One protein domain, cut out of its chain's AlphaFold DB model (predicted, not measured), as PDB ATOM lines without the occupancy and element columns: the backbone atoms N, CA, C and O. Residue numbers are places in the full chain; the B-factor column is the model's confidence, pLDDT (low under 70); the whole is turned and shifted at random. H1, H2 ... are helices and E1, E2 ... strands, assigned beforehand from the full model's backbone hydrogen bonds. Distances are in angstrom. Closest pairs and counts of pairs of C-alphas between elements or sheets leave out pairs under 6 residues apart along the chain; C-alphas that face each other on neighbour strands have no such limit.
ATOM      1  N   VAL A   2     296.143 305.117 262.975       84.31
ATOM      2  CA  VAL A   2     295.451 304.599 264.158       84.31
ATOM      3  C   VAL A   2     294.006 305.084 264.118       84.31
ATOM      4  O   VAL A   2     293.751 306.232 263.755       84.31
ATOM      5  N   LEU A   3     293.070 304.194 264.425       90.00
ATOM      6  CA  LEU A   3     291.632 304.421 264.383       90.00
ATOM      7  C   LEU A   3     291.026 304.087 265.743       90.00
ATOM      8  O   LEU A   3     291.524 303.207 266.437       90.00
ATOM      9  N   VAL A   4     289.920 304.748 266.077       93.00
ATOM     10  CA  VAL A   4     289.093 304.396 267.235       93.00
ATOM     11  C   VAL A   4     287.778 303.811 266.712       93.00
ATOM     12  O   VAL A   4     287.029 304.520 266.019       93.00
ATOM     13  N   PRO A   5     287.498 302.517 266.954       93.19
ATOM     14  CA  PRO A   5     286.203 301.934 266.642       93.19
ATOM     15  C   PRO A   5     285.126 302.628 267.475       93.19
ATOM     16  O   PRO A   5     285.318 302.890 268.658       93.19
ATOM     17  N   HIS A   6     283.982 302.918 266.869       94.94
ATOM     18  CA  HIS A   6     282.905 303.632 267.546       94.94
ATOM     19  C   HIS A   6     281.540 303.183 267.045       94.94
ATOM     20  O   HIS A   6     281.386 302.662 265.937       94.94
ATOM     21  N   CYS A   7     280.524 303.438 267.862       96.00
ATOM     22  CA  CYS A   7     279.133 303.220 267.514       96.00
ATOM     23  C   CYS A   7     278.756 304.055 266.288       96.00
ATOM     24  O   CYS A   7     278.900 305.277 266.281       96.00
ATOM     25  N   ARG A   8     278.208 303.417 265.257       94.44
ATOM     26  CA  ARG A   8     277.778 304.116 264.041       94.44
ATOM     27  C   ARG A   8     276.608 305.079 264.282       94.44
ATOM     28  O   ARG A   8     276.473 306.044 263.540       94.44
ATOM     29  N   GLU A   9     275.785 304.805 265.295       94.69
ATOM     30  CA  GLU A   9     274.556 305.556 265.576       94.69
ATOM     31  C   GLU A   9     274.845 306.815 266.405       94.69
ATOM     32  O   GLU A   9     274.426 307.911 266.044       94.69
ATOM     33  N   CYS A  10     275.595 306.675 267.504       96.06
ATOM     34  CA  CYS A  10     275.832 307.760 268.465       96.06
ATOM     35  C   CYS A  10     277.293 308.208 268.577       96.06
ATOM     36  O   CYS A  10     277.585 309.100 269.366       96.06
ATOM     37  N   ARG A  11     278.213 307.592 267.821       95.56
ATOM     38  CA  ARG A  11     279.662 307.866 267.852       95.56
ATOM     39  C   ARG A  11     280.359 307.607 269.193       95.56
ATOM     40  O   ARG A  11     281.494 308.020 269.349       95.56
ATOM     41  N   THR A  12     279.727 306.895 270.129       96.38
ATOM     42  CA  THR A  12     280.404 306.424 271.349       96.38
ATOM     43  C   THR A  12     281.594 305.549 270.976       96.38
ATOM     44  O   THR A  12     281.409 304.562 270.261       96.38
ATOM     45  N   ASP A  13     282.775 305.905 271.465       97.00
ATOM     46  CA  ASP A  13     284.007 305.158 271.239       97.00
ATOM     47  C   ASP A  13     284.009 303.832 272.004       97.00
ATOM     48  O   ASP A  13     283.412 303.695 273.076       97.00
ATOM     49  N   VAL A  14     284.684 302.841 271.432       95.94
ATOM     50  CA  VAL A  14     285.070 301.629 272.150       95.94
ATOM     51  C   VAL A  14     286.205 301.989 273.096       95.94
ATOM     52  O   VAL A  14     287.173 302.635 272.690       95.94
ATOM     53  N   LEU A  15     286.085 301.545 274.343       95.06
ATOM     54  CA  LEU A  15     287.097 301.745 275.367       95.06
ATOM     55  C   LEU A  15     287.834 300.430 275.651       95.06
ATOM     56  O   LEU A  15     287.257 299.354 275.490       95.06
ATOM     57  N   ASP A  16     289.098 300.528 276.043       92.06
ATOM     58  CA  ASP A  16     289.871 299.432 276.620       92.06
ATOM     59  C   ASP A  16     289.486 299.187 278.092       92.06
ATOM     60  O   ASP A  16     288.600 299.847 278.647       92.06
ATOM     61  N   ASP A  17     290.153 298.224 278.729       88.69
ATOM     62  CA  ASP A  17     289.872 297.830 280.114       88.69
ATOM     63  C   ASP A  17     290.204 298.940 281.138       88.69
ATOM     64  O   ASP A  17     289.649 298.946 282.238       88.69
ATOM     65  N   ASP A  18     291.041 299.916 280.764       91.94
ATOM     66  CA  ASP A  18     291.375 301.100 281.569       91.94
ATOM     67  C   ASP A  18     290.399 302.274 281.325       91.94
ATOM     68  O   ASP A  18     290.563 303.363 281.887       91.94
ATOM     69  N   GLY A  19     289.386 302.086 280.471       91.88
ATOM     70  CA  GLY A  19     288.414 303.115 280.105       91.88
ATOM     71  C   GLY A  19     288.943 304.157 279.114       91.88
ATOM     72  O   GLY A  19     288.349 305.229 278.978       91.88
ATOM     73  N   ARG A  20     290.054 303.882 278.422       94.62
ATOM     74  CA  ARG A  20     290.640 304.767 277.402       94.62
ATOM     75  C   ARG A  20     290.180 304.351 276.005       94.62
ATOM     76  O   ARG A  20     289.829 303.194 275.815       94.62
ATOM     77  N   PRO A  21     290.186 305.247 275.001       95.44
ATOM     78  CA  PRO A  21     289.836 304.870 273.635       95.44
ATOM     79  C   PRO A  21     290.697 303.713 273.118       95.44
ATOM     80  O   PRO A  21     291.925 303.809 273.088       95.44
ATOM     81  N   LEU A  22     290.046 302.640 272.674       95.00
ATOM     82  CA  LEU A  22     290.724 301.502 272.075       95.00
ATOM     83  C   LEU A  22     291.242 301.886 270.686       95.00
ATOM     84  O   LEU A  22     290.481 302.270 269.795       95.00
ATOM     85  N   TYR A  23     292.542 301.723 270.485       94.50
ATOM     86  CA  TYR A  23     293.206 302.039 269.231       94.50
ATOM     87  C   TYR A  23     293.415 300.792 268.372       94.50
ATOM     88  O   TYR A  23     294.030 299.821 268.803       94.50
ATOM     89  N   VAL A  24     292.960 300.846 267.120       92.88
ATOM     90  CA  VAL A  24     293.138 299.776 266.127       92.88
ATOM     91  C   VAL A  24     293.844 300.293 264.878       92.88
ATOM     92  O   VAL A  24     293.840 301.488 264.577       92.88
ATOM     93  N   THR A  25     294.451 299.391 264.114       90.75
ATOM     94  CA  THR A  25     295.179 299.734 262.882       90.75
ATOM     95  C   THR A  25     294.315 299.638 261.623       90.75
ATOM     96  O   THR A  25     294.689 300.197 260.590       90.75
ATOM     97  N   ALA A  26     293.152 298.979 261.698       88.81
ATOM     98  CA  ALA A  26     292.237 298.771 260.578       88.81
ATOM     99  C   ALA A  26     290.762 298.782 261.014       88.81
ATOM    100  O   ALA A  26     290.433 298.454 262.149       88.81
ATOM    101  N   ARG A  27     289.858 299.137 260.089       87.69
ATOM    102  CA  ARG A  27     288.400 299.075 260.306       87.69
ATOM    103  C   ARG A  27     287.811 297.666 260.245       87.69
ATOM    104  O   ARG A  27     286.691 297.472 260.705       87.69
ATOM    105  N   LEU A  28     288.512 296.705 259.649       92.31
ATOM    106  CA  LEU A  28     288.189 295.292 259.834       92.31
ATOM    107  C   LEU A  28     288.851 294.865 261.135       92.31
ATOM    108  O   LEU A  28     290.078 294.824 261.210       92.31
ATOM    109  N   LEU A  29     288.034 294.617 262.150       92.44
ATOM    110  CA  LEU A  29     288.515 294.201 263.455       92.44
ATOM    111  C   LEU A  29     288.913 292.730 263.389       92.44
ATOM    112  O   LEU A  29     288.296 291.933 262.673       92.44
ATOM    113  N   ASP A  30     289.940 292.366 264.146       91.69
ATOM    114  CA  ASP A  30     290.304 290.970 264.313       91.69
ATOM    115  C   ASP A  30     289.178 290.187 265.011       91.69
ATOM    116  O   ASP A  30     288.306 290.733 265.696       91.69
ATOM    117  N   SER A  31     289.167 288.871 264.806       91.94
ATOM    118  CA  SER A  31     288.116 287.995 265.320       91.94
ATOM    119  C   SER A  31     288.004 287.991 266.843       91.94
ATOM    120  O   SER A  31     286.905 287.775 267.358       91.94
ATOM    121  N   ASP A  32     289.102 288.215 267.562       94.31
ATOM    122  CA  ASP A  32     289.110 288.151 269.020       94.31
ATOM    123  C   ASP A  32     288.545 289.434 269.619       94.31
ATOM    124  O   ASP A  32     287.654 289.360 270.469       94.31
ATOM    125  N   LEU A  33     288.908 290.593 269.070       94.00
ATOM    126  CA  LEU A  33     288.287 291.866 269.402       94.00
ATOM    127  C   LEU A  33     286.786 291.853 269.089       94.00
ATOM    128  O   LEU A  33     285.977 292.268 269.917       94.00
ATOM    129  N   ARG A  34     286.361 291.311 267.938       95.00
ATOM    130  CA  ARG A  34     284.920 291.160 267.634       95.00
ATOM    131  C   ARG A  34     284.193 290.335 268.693       95.00
ATOM    132  O   ARG A  34     283.071 290.671 269.081       95.00
ATOM    133  N   ARG A  35     284.821 289.252 269.157       95.19
ATOM    134  CA  ARG A  35     284.266 288.368 270.187       95.19
ATOM    135  C   ARG A  35     284.177 289.073 271.536       95.19
ATOM    136  O   ARG A  35     283.131 288.997 272.174       95.19
ATOM    137  N   GLN A  36     285.223 289.798 271.928       95.06
ATOM    138  CA  GLN A  36     285.252 290.601 273.151       95.06
ATOM    139  C   GLN A  36     284.163 291.679 273.132       95.06
ATOM    140  O   GLN A  36     283.369 291.764 274.065       95.06
ATOM    141  N   LEU A  37     284.057 292.442 272.040       95.75
ATOM    142  CA  LEU A  37     283.018 293.459 271.868       95.75
ATOM    143  C   LEU A  37     281.617 292.856 271.971       95.75
ATOM    144  O   LEU A  37     280.757 293.392 272.670       95.75
ATOM    145  N   THR A  38     281.397 291.706 271.334       95.31
ATOM    146  CA  THR A  38     280.121 290.986 271.425       95.31
ATOM    147  C   THR A  38     279.821 290.551 272.864       95.31
ATOM    148  O   THR A  38     278.695 290.719 273.325       95.31
ATOM    149  N   ALA A  39     280.820 290.056 273.604       94.75
ATOM    150  CA  ALA A  39     280.674 289.697 275.018       94.75
ATOM    151  C   ALA A  39     280.365 290.914 275.912       94.75
ATOM    152  O   ALA A  39     279.633 290.790 276.889       94.75
ATOM    153  N   GLN A  40     280.849 292.100 275.539       93.75
ATOM    154  CA  GLN A  40     280.516 293.382 276.173       93.75
ATOM    155  C   GLN A  40     279.154 293.954 275.719       93.75
ATOM    156  O   GLN A  40     278.776 295.058 276.110       93.75
ATOM    157  N   GLY A  41     278.406 293.228 274.882       95.19
ATOM    158  CA  GLY A  41     277.075 293.614 274.413       95.19
ATOM    159  C   GLY A  41     277.059 294.533 273.188       95.19
ATOM    160  O   GLY A  41     275.992 295.020 272.808       95.19
ATOM    161  N   TRP A  42     278.205 294.790 272.553       96.81
ATOM    162  CA  TRP A  42     278.230 295.485 271.269       96.81
ATOM    163  C   TRP A  42     277.686 294.584 270.166       96.81
ATOM    164  O   TRP A  42     278.020 293.404 270.075       96.81
ATOM    165  N   GLN A  43     276.899 295.158 269.261       96.38
ATOM    166  CA  GLN A  43     276.509 294.466 268.038       96.38
ATOM    167  C   GLN A  43     277.533 294.775 266.950       96.38
ATOM    168  O   GLN A  43     277.681 295.928 266.532       96.38
ATOM    169  N   VAL A  44     278.214 293.735 266.479       95.19
ATOM    170  CA  VAL A  44     279.187 293.813 265.391       95.19
ATOM    171  C   VAL A  44     278.533 293.316 264.109       95.19
ATOM    172  O   VAL A  44     278.130 292.161 264.014       95.19
ATOM    173  N   THR A  45     278.432 294.180 263.104       93.69
ATOM    174  CA  THR A  45     278.152 293.766 261.725       93.69
ATOM    175  C   THR A  45     279.487 293.647 260.994       93.69
ATOM    176  O   THR A  45     280.117 294.688 260.768       93.69
ATOM    177  N   PRO A  46     279.925 292.429 260.627       90.88
ATOM    178  CA  PRO A  46     281.175 292.242 259.908       90.88
ATOM    179  C   PRO A  46     281.185 293.022 258.592       90.88
ATOM    180  O   PRO A  46     280.183 293.077 257.872       90.88
ATOM    181  N   GLY A  47     282.321 293.640 258.306       89.62
ATOM    182  CA  GLY A  47     282.656 294.198 257.009       89.62
ATOM    183  C   GLY A  47     282.985 293.110 255.988       89.62
ATOM    184  O   GLY A  47     283.103 291.928 256.324       89.62
ATOM    185  N   ASP A  48     283.151 293.522 254.735       89.00
ATOM    186  CA  ASP A  48     283.490 292.631 253.627       89.00
ATOM    187  C   ASP A  48     284.967 292.817 253.238       89.00
ATOM    188  O   ASP A  48     285.331 293.867 252.697       89.00
ATOM    189  N   PRO A  49     285.837 291.819 253.483       85.88
ATOM    190  CA  PRO A  49     287.251 291.920 253.144       85.88
ATOM    191  C   PRO A  49     287.504 291.993 251.634       85.88
ATOM    192  O   PRO A  49     288.520 292.545 251.228       85.88
ATOM    193  N   THR A  50     286.593 291.487 250.795       87.94
ATOM    194  CA  THR A  50     286.743 291.510 249.330       87.94
ATOM    195  C   THR A  50     286.469 292.889 248.733       87.94
ATOM    196  O   THR A  50     286.991 293.222 247.669       87.94
ATOM    197  N   LEU A  51     285.679 293.712 249.429       87.25
ATOM    198  CA  LEU A  51     285.344 295.078 249.026       87.25
ATOM    199  C   LEU A  51     286.228 296.131 249.700       87.25
ATOM    200  O   LEU A  51     286.210 297.291 249.289       87.25
ATOM    201  N   ASN A  52     286.986 295.740 250.725       84.31
ATOM    202  CA  ASN A  52     287.801 296.644 251.516       84.31
ATOM    203  C   ASN A  52     289.039 297.118 250.740       84.31
ATOM    204  O   ASN A  52     289.944 296.343 250.435       84.31
ATOM    205  N   ARG A  53     289.095 298.423 250.448       85.12
ATOM    206  CA  ARG A  53     290.182 299.047 249.670       85.12
ATOM    207  C   ARG A  53     291.374 299.502 250.513       85.12
ATOM    208  O   ARG A  53     292.274 300.161 249.997       85.12
ATOM    209  N   GLY A  54     291.380 299.199 251.807       82.75
ATOM    210  CA  GLY A  54     292.460 299.532 252.723       82.75
ATOM    211  C   GLY A  54     291.989 299.751 254.164       82.75
ATOM    212  O   GLY A  54     290.803 299.919 254.441       82.75
ATOM    213  N   PRO A  55     292.925 299.849 255.120       78.88
ATOM    214  CA  PRO A  55     292.625 299.846 256.556       78.88
ATOM    215  C   PRO A  55     291.671 300.960 257.022       78.88
ATOM    216  O   PRO A  55     291.044 300.819 258.071       78.88
ATOM    217  N   ALA A  56     291.530 302.050 256.257       80.75
ATOM    218  CA  ALA A  56     290.635 303.171 256.548       80.75
ATOM    219  C   ALA A  56     289.222 303.052 255.946       80.75
ATOM    220  O   ALA A  56     288.414 303.942 256.212       80.75
ATOM    221  N   ASP A  57     288.926 302.031 255.129       83.00
ATOM    222  CA  ASP A  57     287.712 301.974 254.300       83.00
ATOM    223  C   ASP A  57     286.428 302.037 255.153       83.00
ATOM    224  O   ASP A  57     286.103 301.085 255.874       83.00
ATOM    225  N   PRO A  58     285.683 303.159 255.109       75.50
ATOM    226  CA  PRO A  58     284.544 303.365 255.988       75.50
ATOM    227  C   PRO A  58     283.291 302.610 255.539       75.50
ATOM    228  O   PRO A  58     282.340 302.531 256.315       75.50
ATOM    229  N   ILE A  59     283.272 302.096 254.306       82.69
ATOM    230  CA  ILE A  59     282.115 301.430 253.708       82.69
ATOM    231  C   ILE A  59     282.213 299.923 253.936       82.69
ATOM    232  O   ILE A  59     281.236 299.304 254.356       82.69
ATOM    233  N   ALA A  60     283.387 299.349 253.672       88.12
ATOM    234  CA  ALA A  60     283.614 297.907 253.733       88.12
ATOM    235  C   ALA A  60     284.151 297.409 255.089       88.12
ATOM    236  O   ALA A  60     284.307 296.205 255.275       88.12
ATOM    237  N   GLY A  61     284.453 298.309 256.032       90.06
ATOM    238  CA  GLY A  61     284.874 297.960 257.393       90.06
ATOM    239  C   GLY A  61     283.743 297.446 258.293       90.06
ATOM    240  O   GLY A  61     282.562 297.499 257.941       90.06
ATOM    241  N   ASP A  62     284.108 296.977 259.489       92.12
ATOM    242  CA  ASP A  62     283.134 296.546 260.491       92.12
ATOM    243  C   ASP A  62     282.292 297.723 260.976       92.12
ATOM    244  O   ASP A  62     282.764 298.854 261.130       92.12
ATOM    245  N   ARG A  63     281.019 297.444 261.251       94.44
ATOM    246  CA  ARG A  63     280.077 298.426 261.791       94.44
ATOM    247  C   ARG A  63     279.660 298.005 263.186       94.44
ATOM    248  O   ARG A  63     279.166 296.898 263.380       94.44
ATOM    249  N   LEU A  64     279.818 298.920 264.135       95.94
ATOM    250  CA  LEU A  64     279.514 298.691 265.540       95.94
ATOM    251  C   LEU A  64     278.251 299.445 265.954       95.94
ATOM    252  O   LEU A  64     278.040 300.588 265.545       95.94
ATOM    253  N   THR A  65     277.440 298.824 266.805       97.06
ATOM    254  CA  THR A  65     276.355 299.488 267.542       97.06
ATOM    255  C   THR A  65     276.573 299.243 269.027       97.06
ATOM    256  O   THR A  65     276.707 298.092 269.443       97.06
ATOM    257  N   CYS A  66     276.644 300.315 269.819       97.12
ATOM    258  CA  CYS A  66     276.856 300.193 271.260       97.12
ATOM    259  C   CYS A  66     275.626 299.582 271.953       97.12
ATOM    260  O   CYS A  66     274.511 299.695 271.423       97.12
ATOM    261  N   PRO A  67     275.794 298.990 273.150       96.56
ATOM    262  CA  PRO A  67     274.697 298.355 273.881       96.56
ATOM    263  C   PRO A  67     273.489 299.282 274.083       96.56
ATOM    264  O   PRO A  67     272.351 298.882 273.848       96.56
ATOM    265  N   ALA A  68     273.728 300.551 274.436       95.88
ATOM    266  CA  ALA A  68     272.665 301.534 274.648       95.88
ATOM    267  C   ALA A  68     271.845 301.799 273.372       95.88
ATOM    268  O   ALA A  68     270.615 301.780 273.409       95.88
ATOM    269  N   CYS A  69     272.507 301.989 272.225       96.56
ATOM    270  CA  CYS A  69     271.822 302.152 270.941       96.56
ATOM    271  C   CYS A  69     271.107 300.871 270.499       96.56
ATOM    272  O   CYS A  69     270.004 300.956 269.964       96.56
ATOM    273  N   GLY A  70     271.696 299.698 270.748       94.00
ATOM    274  CA  GLY A  70     271.064 298.408 270.469       94.00
ATOM    275  C   GLY A  70     269.762 298.224 271.255       94.00
ATOM    276  O   GLY A  70     268.735 297.872 270.672       94.00
ATOM    277  N   LEU A  71     269.774 298.545 272.552       94.50
ATOM    278  CA  LEU A  71     268.585 298.517 273.411       94.50
ATOM    279  C   LEU A  71     267.532 299.539 272.972       94.50
ATOM    280  O   LEU A  71     266.353 299.201 272.882       94.50
ATOM    281  N   ALA A  72     267.941 300.768 272.648       94.31
ATOM    282  CA  ALA A  72     267.026 301.793 272.153       94.31
ATOM    283  C   ALA A  72     266.354 301.372 270.835       94.31
ATOM    284  O   ALA A  72     265.143 301.538 270.673       94.31
ATOM    285  N   ALA A  73     267.113 300.778 269.907       90.88
ATOM    286  CA  ALA A  73     266.585 300.254 268.652       90.88
ATOM    287  C   ALA A  73     265.612 299.084 268.880       90.88
ATOM    288  O   ALA A  73     264.551 299.042 268.254       90.88
ATOM    289  N   ALA A  74     265.931 298.171 269.804       90.50
ATOM    290  CA  ALA A  74     265.048 297.070 270.179       90.50
ATOM    291  C   ALA A  74     263.729 297.582 270.782       90.50
ATOM    292  O   ALA A  74     262.657 297.218 270.300       90.50
ATOM    293  N   ALA A  75     263.798 298.511 271.740       92.69
ATOM    294  CA  ALA A  75     262.623 299.131 272.347       92.69
ATOM    295  C   ALA A  75     261.770 299.893 271.318       92.69
ATOM    296  O   ALA A  75     260.540 299.805 271.325       92.69
ATOM    297  N   ALA A  76     262.406 300.609 270.384       90.44
ATOM    298  CA  ALA A  76     261.705 301.278 269.292       90.44
ATOM    299  C   ALA A  76     260.994 300.274 268.366       90.44
ATOM    300  O   ALA A  76     259.857 300.524 267.949       90.44
ATOM    301  N   ALA A  77     261.635 299.138 268.073       89.25
ATOM    302  CA  ALA A  77     261.049 298.055 267.292       89.25
ATOM    303  C   ALA A  77     259.861 297.405 268.017       89.25
ATOM    304  O   ALA A  77     258.821 297.197 267.393       89.25
ATOM    305  N   ASP A  78     259.962 297.155 269.324       90.81
ATOM    306  CA  ASP A  78     258.851 296.658 270.146       90.81
ATOM    307  C   ASP A  78     257.672 297.622 270.165       90.81
ATOM    308  O   ASP A  78     256.542 297.234 269.870       90.81
ATOM    309  N   ALA A  79     257.928 298.905 270.414       90.19
ATOM    310  CA  ALA A  79     256.885 299.920 270.387       90.19
ATOM    311  C   ALA A  79     256.229 300.021 268.995       90.19
ATOM    312  O   ALA A  79     255.024 300.258 268.883       90.19
ATOM    313  N   ALA A  80     256.994 299.830 267.913       88.25
ATOM    314  CA  ALA A  80     256.454 299.773 266.556       88.25
ATOM    315  C   ALA A  80     255.580 298.530 266.326       88.25
ATOM    316  O   ALA A  80     254.505 298.664 265.737       88.25
ATOM    317  N   ARG A  81     255.994 297.356 266.827       87.50
ATOM    318  CA  ARG A  81     255.185 296.127 266.806       87.50
ATOM    319  C   ARG A  81     253.873 296.319 267.563       87.50
ATOM    320  O   ARG A  81     252.819 296.135 266.972       87.50
ATOM    321  N   GLN A  82     253.922 296.817 268.797       90.19
ATOM    322  CA  GLN A  82     252.731 297.058 269.620       90.19
ATOM    323  C   GLN A  82     251.741 298.024 268.958       90.19
ATOM    324  O   GLN A  82     250.546 297.740 268.896       90.19
ATOM    325  N   ARG A  83     252.218 299.151 268.404       88.38
ATOM    326  CA  ARG A  83     251.353 300.094 267.666       88.38
ATOM    327  C   ARG A  83     250.685 299.443 266.458       88.38
ATOM    328  O   ARG A  83     249.536 299.757 266.150       88.38
ATOM    329  N   ARG A  84     251.408 298.574 265.751       84.56
ATOM    330  CA  ARG A  84     250.870 297.835 264.608       84.56
ATOM    331  C   ARG A  84     249.829 296.822 265.061       84.56
ATOM    332  O   ARG A  84     248.743 296.823 264.502       84.56
ATOM    333  N   ASP A  85     250.127 296.019 266.071       86.25
ATOM    334  CA  ASP A  85     249.231 294.960 266.532       86.25
ATOM    335  C   ASP A  85     247.934 295.564 267.109       86.25
ATOM    336  O   ASP A  85     246.837 295.124 266.765       86.25
ATOM    337  N   ALA A  86     248.033 296.677 267.848       88.06
ATOM    338  CA  ALA A  86     246.874 297.464 268.275       88.06
ATOM    339  C   ALA A  86     246.064 298.018 267.088       88.06
ATOM    340  O   ALA A  86     244.835 298.041 267.121       88.06
ATOM    341  N   SER A  87     246.736 298.450 266.015       85.44
ATOM    342  CA  SER A  87     246.058 298.883 264.794       85.44
ATOM    343  C   SER A  87     245.356 297.717 264.093       85.44
ATOM    344  O   SER A  87     244.240 297.893 263.607       85.44
ATOM    345  N   ASP A  88     245.997 296.552 263.992       83.50
ATOM    346  CA  ASP A  88     245.467 295.356 263.328       83.50
ATOM    347  C   ASP A  88     244.280 294.755 264.099       83.50
ATOM    348  O   ASP A  88     243.388 294.181 263.473       83.50
ATOM    349  N   ALA A  89     244.210 294.982 265.414       87.75
ATOM    350  CA  ALA A  89     243.084 294.611 266.269       87.75
ATOM    351  C   ALA A  89     241.838 295.508 266.111       87.75
ATOM    352  O   ALA A  89     240.764 295.144 266.591       87.75
ATOM    353  N   LEU A  90     241.934 296.667 265.442       90.44
ATOM    354  CA  LEU A  90     240.760 297.517 265.216       90.44
ATOM    355  C   LEU A  90     239.700 296.773 264.375       90.44
ATOM    356  O   LEU A  90     240.044 296.062 263.421       90.44
TER     357      LEU A  90
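This is residues 2 to 90 of the 207 residues of an uncharacterized protein of Streptomyces silvensis (UniProt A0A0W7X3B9). A small head, made largely of loops around a short two-strand hairpin, E1 and E2, with the short helix H1 near E1, sends out one long helix, H2, as an arm. Residues 74 to 90, of which 74 to 88 belong to H2, stick out free, while the 72-residue body without them spans 31 by 28 by 20 A. The printed part has 89 residues with two named helices and two named strands, in the order H1, E1, E2, H2; the sheet, E1 - E2, is antiparallel. Under half of the residues are in named elements, and of those 37 residues helices hold 31, a mostly helix class. The whole is loose, with a radius of gyration of the C-alphas of 16.3 A, and elongated, spanning 55 by 34 by 20 A.

Strand E1 is residues 43 to 45, starting at C-alpha 43 (276.509, 294.466, 268.038), and E2 is residues 63 to 65. H1 is residues 31 to 39, 12.3 A long, starting at C-alpha 31 (288.116, 287.995, 265.320). H2 is residues 67 to 88, 31.2 A long, ending at C-alpha 88 (245.467, 295.356, 263.328).

E1 and E2 form an antiparallel hairpin at 162 degrees, with N 43 and O 65 at 2.9 A and N 45 and O 63 at 2.8 A, within hydrogen-bond range. The closest C-alphas of H1 and E1, Arg 34 and Val 44, are 6.7 A apart. Those of E1 and H2, Gln 43 and Gly 70, are 7.1 A apart. H1 is apart from E2 and from H2. In H1 and H2 every O i to N i+4 pair is within hydrogen-bond range.

The C-alphas of Val 2 and Leu 90, the two farthest apart, are 55.2 A apart. The printed part has no cut. The link from E1 to E2, 17 residues, is long; those from H1 to E1 and from E2 to H2 are tight. Residues 2 to 30 hold no named element. The mean pLDDT of the printed part is 91.3, and no printed residue is under 70.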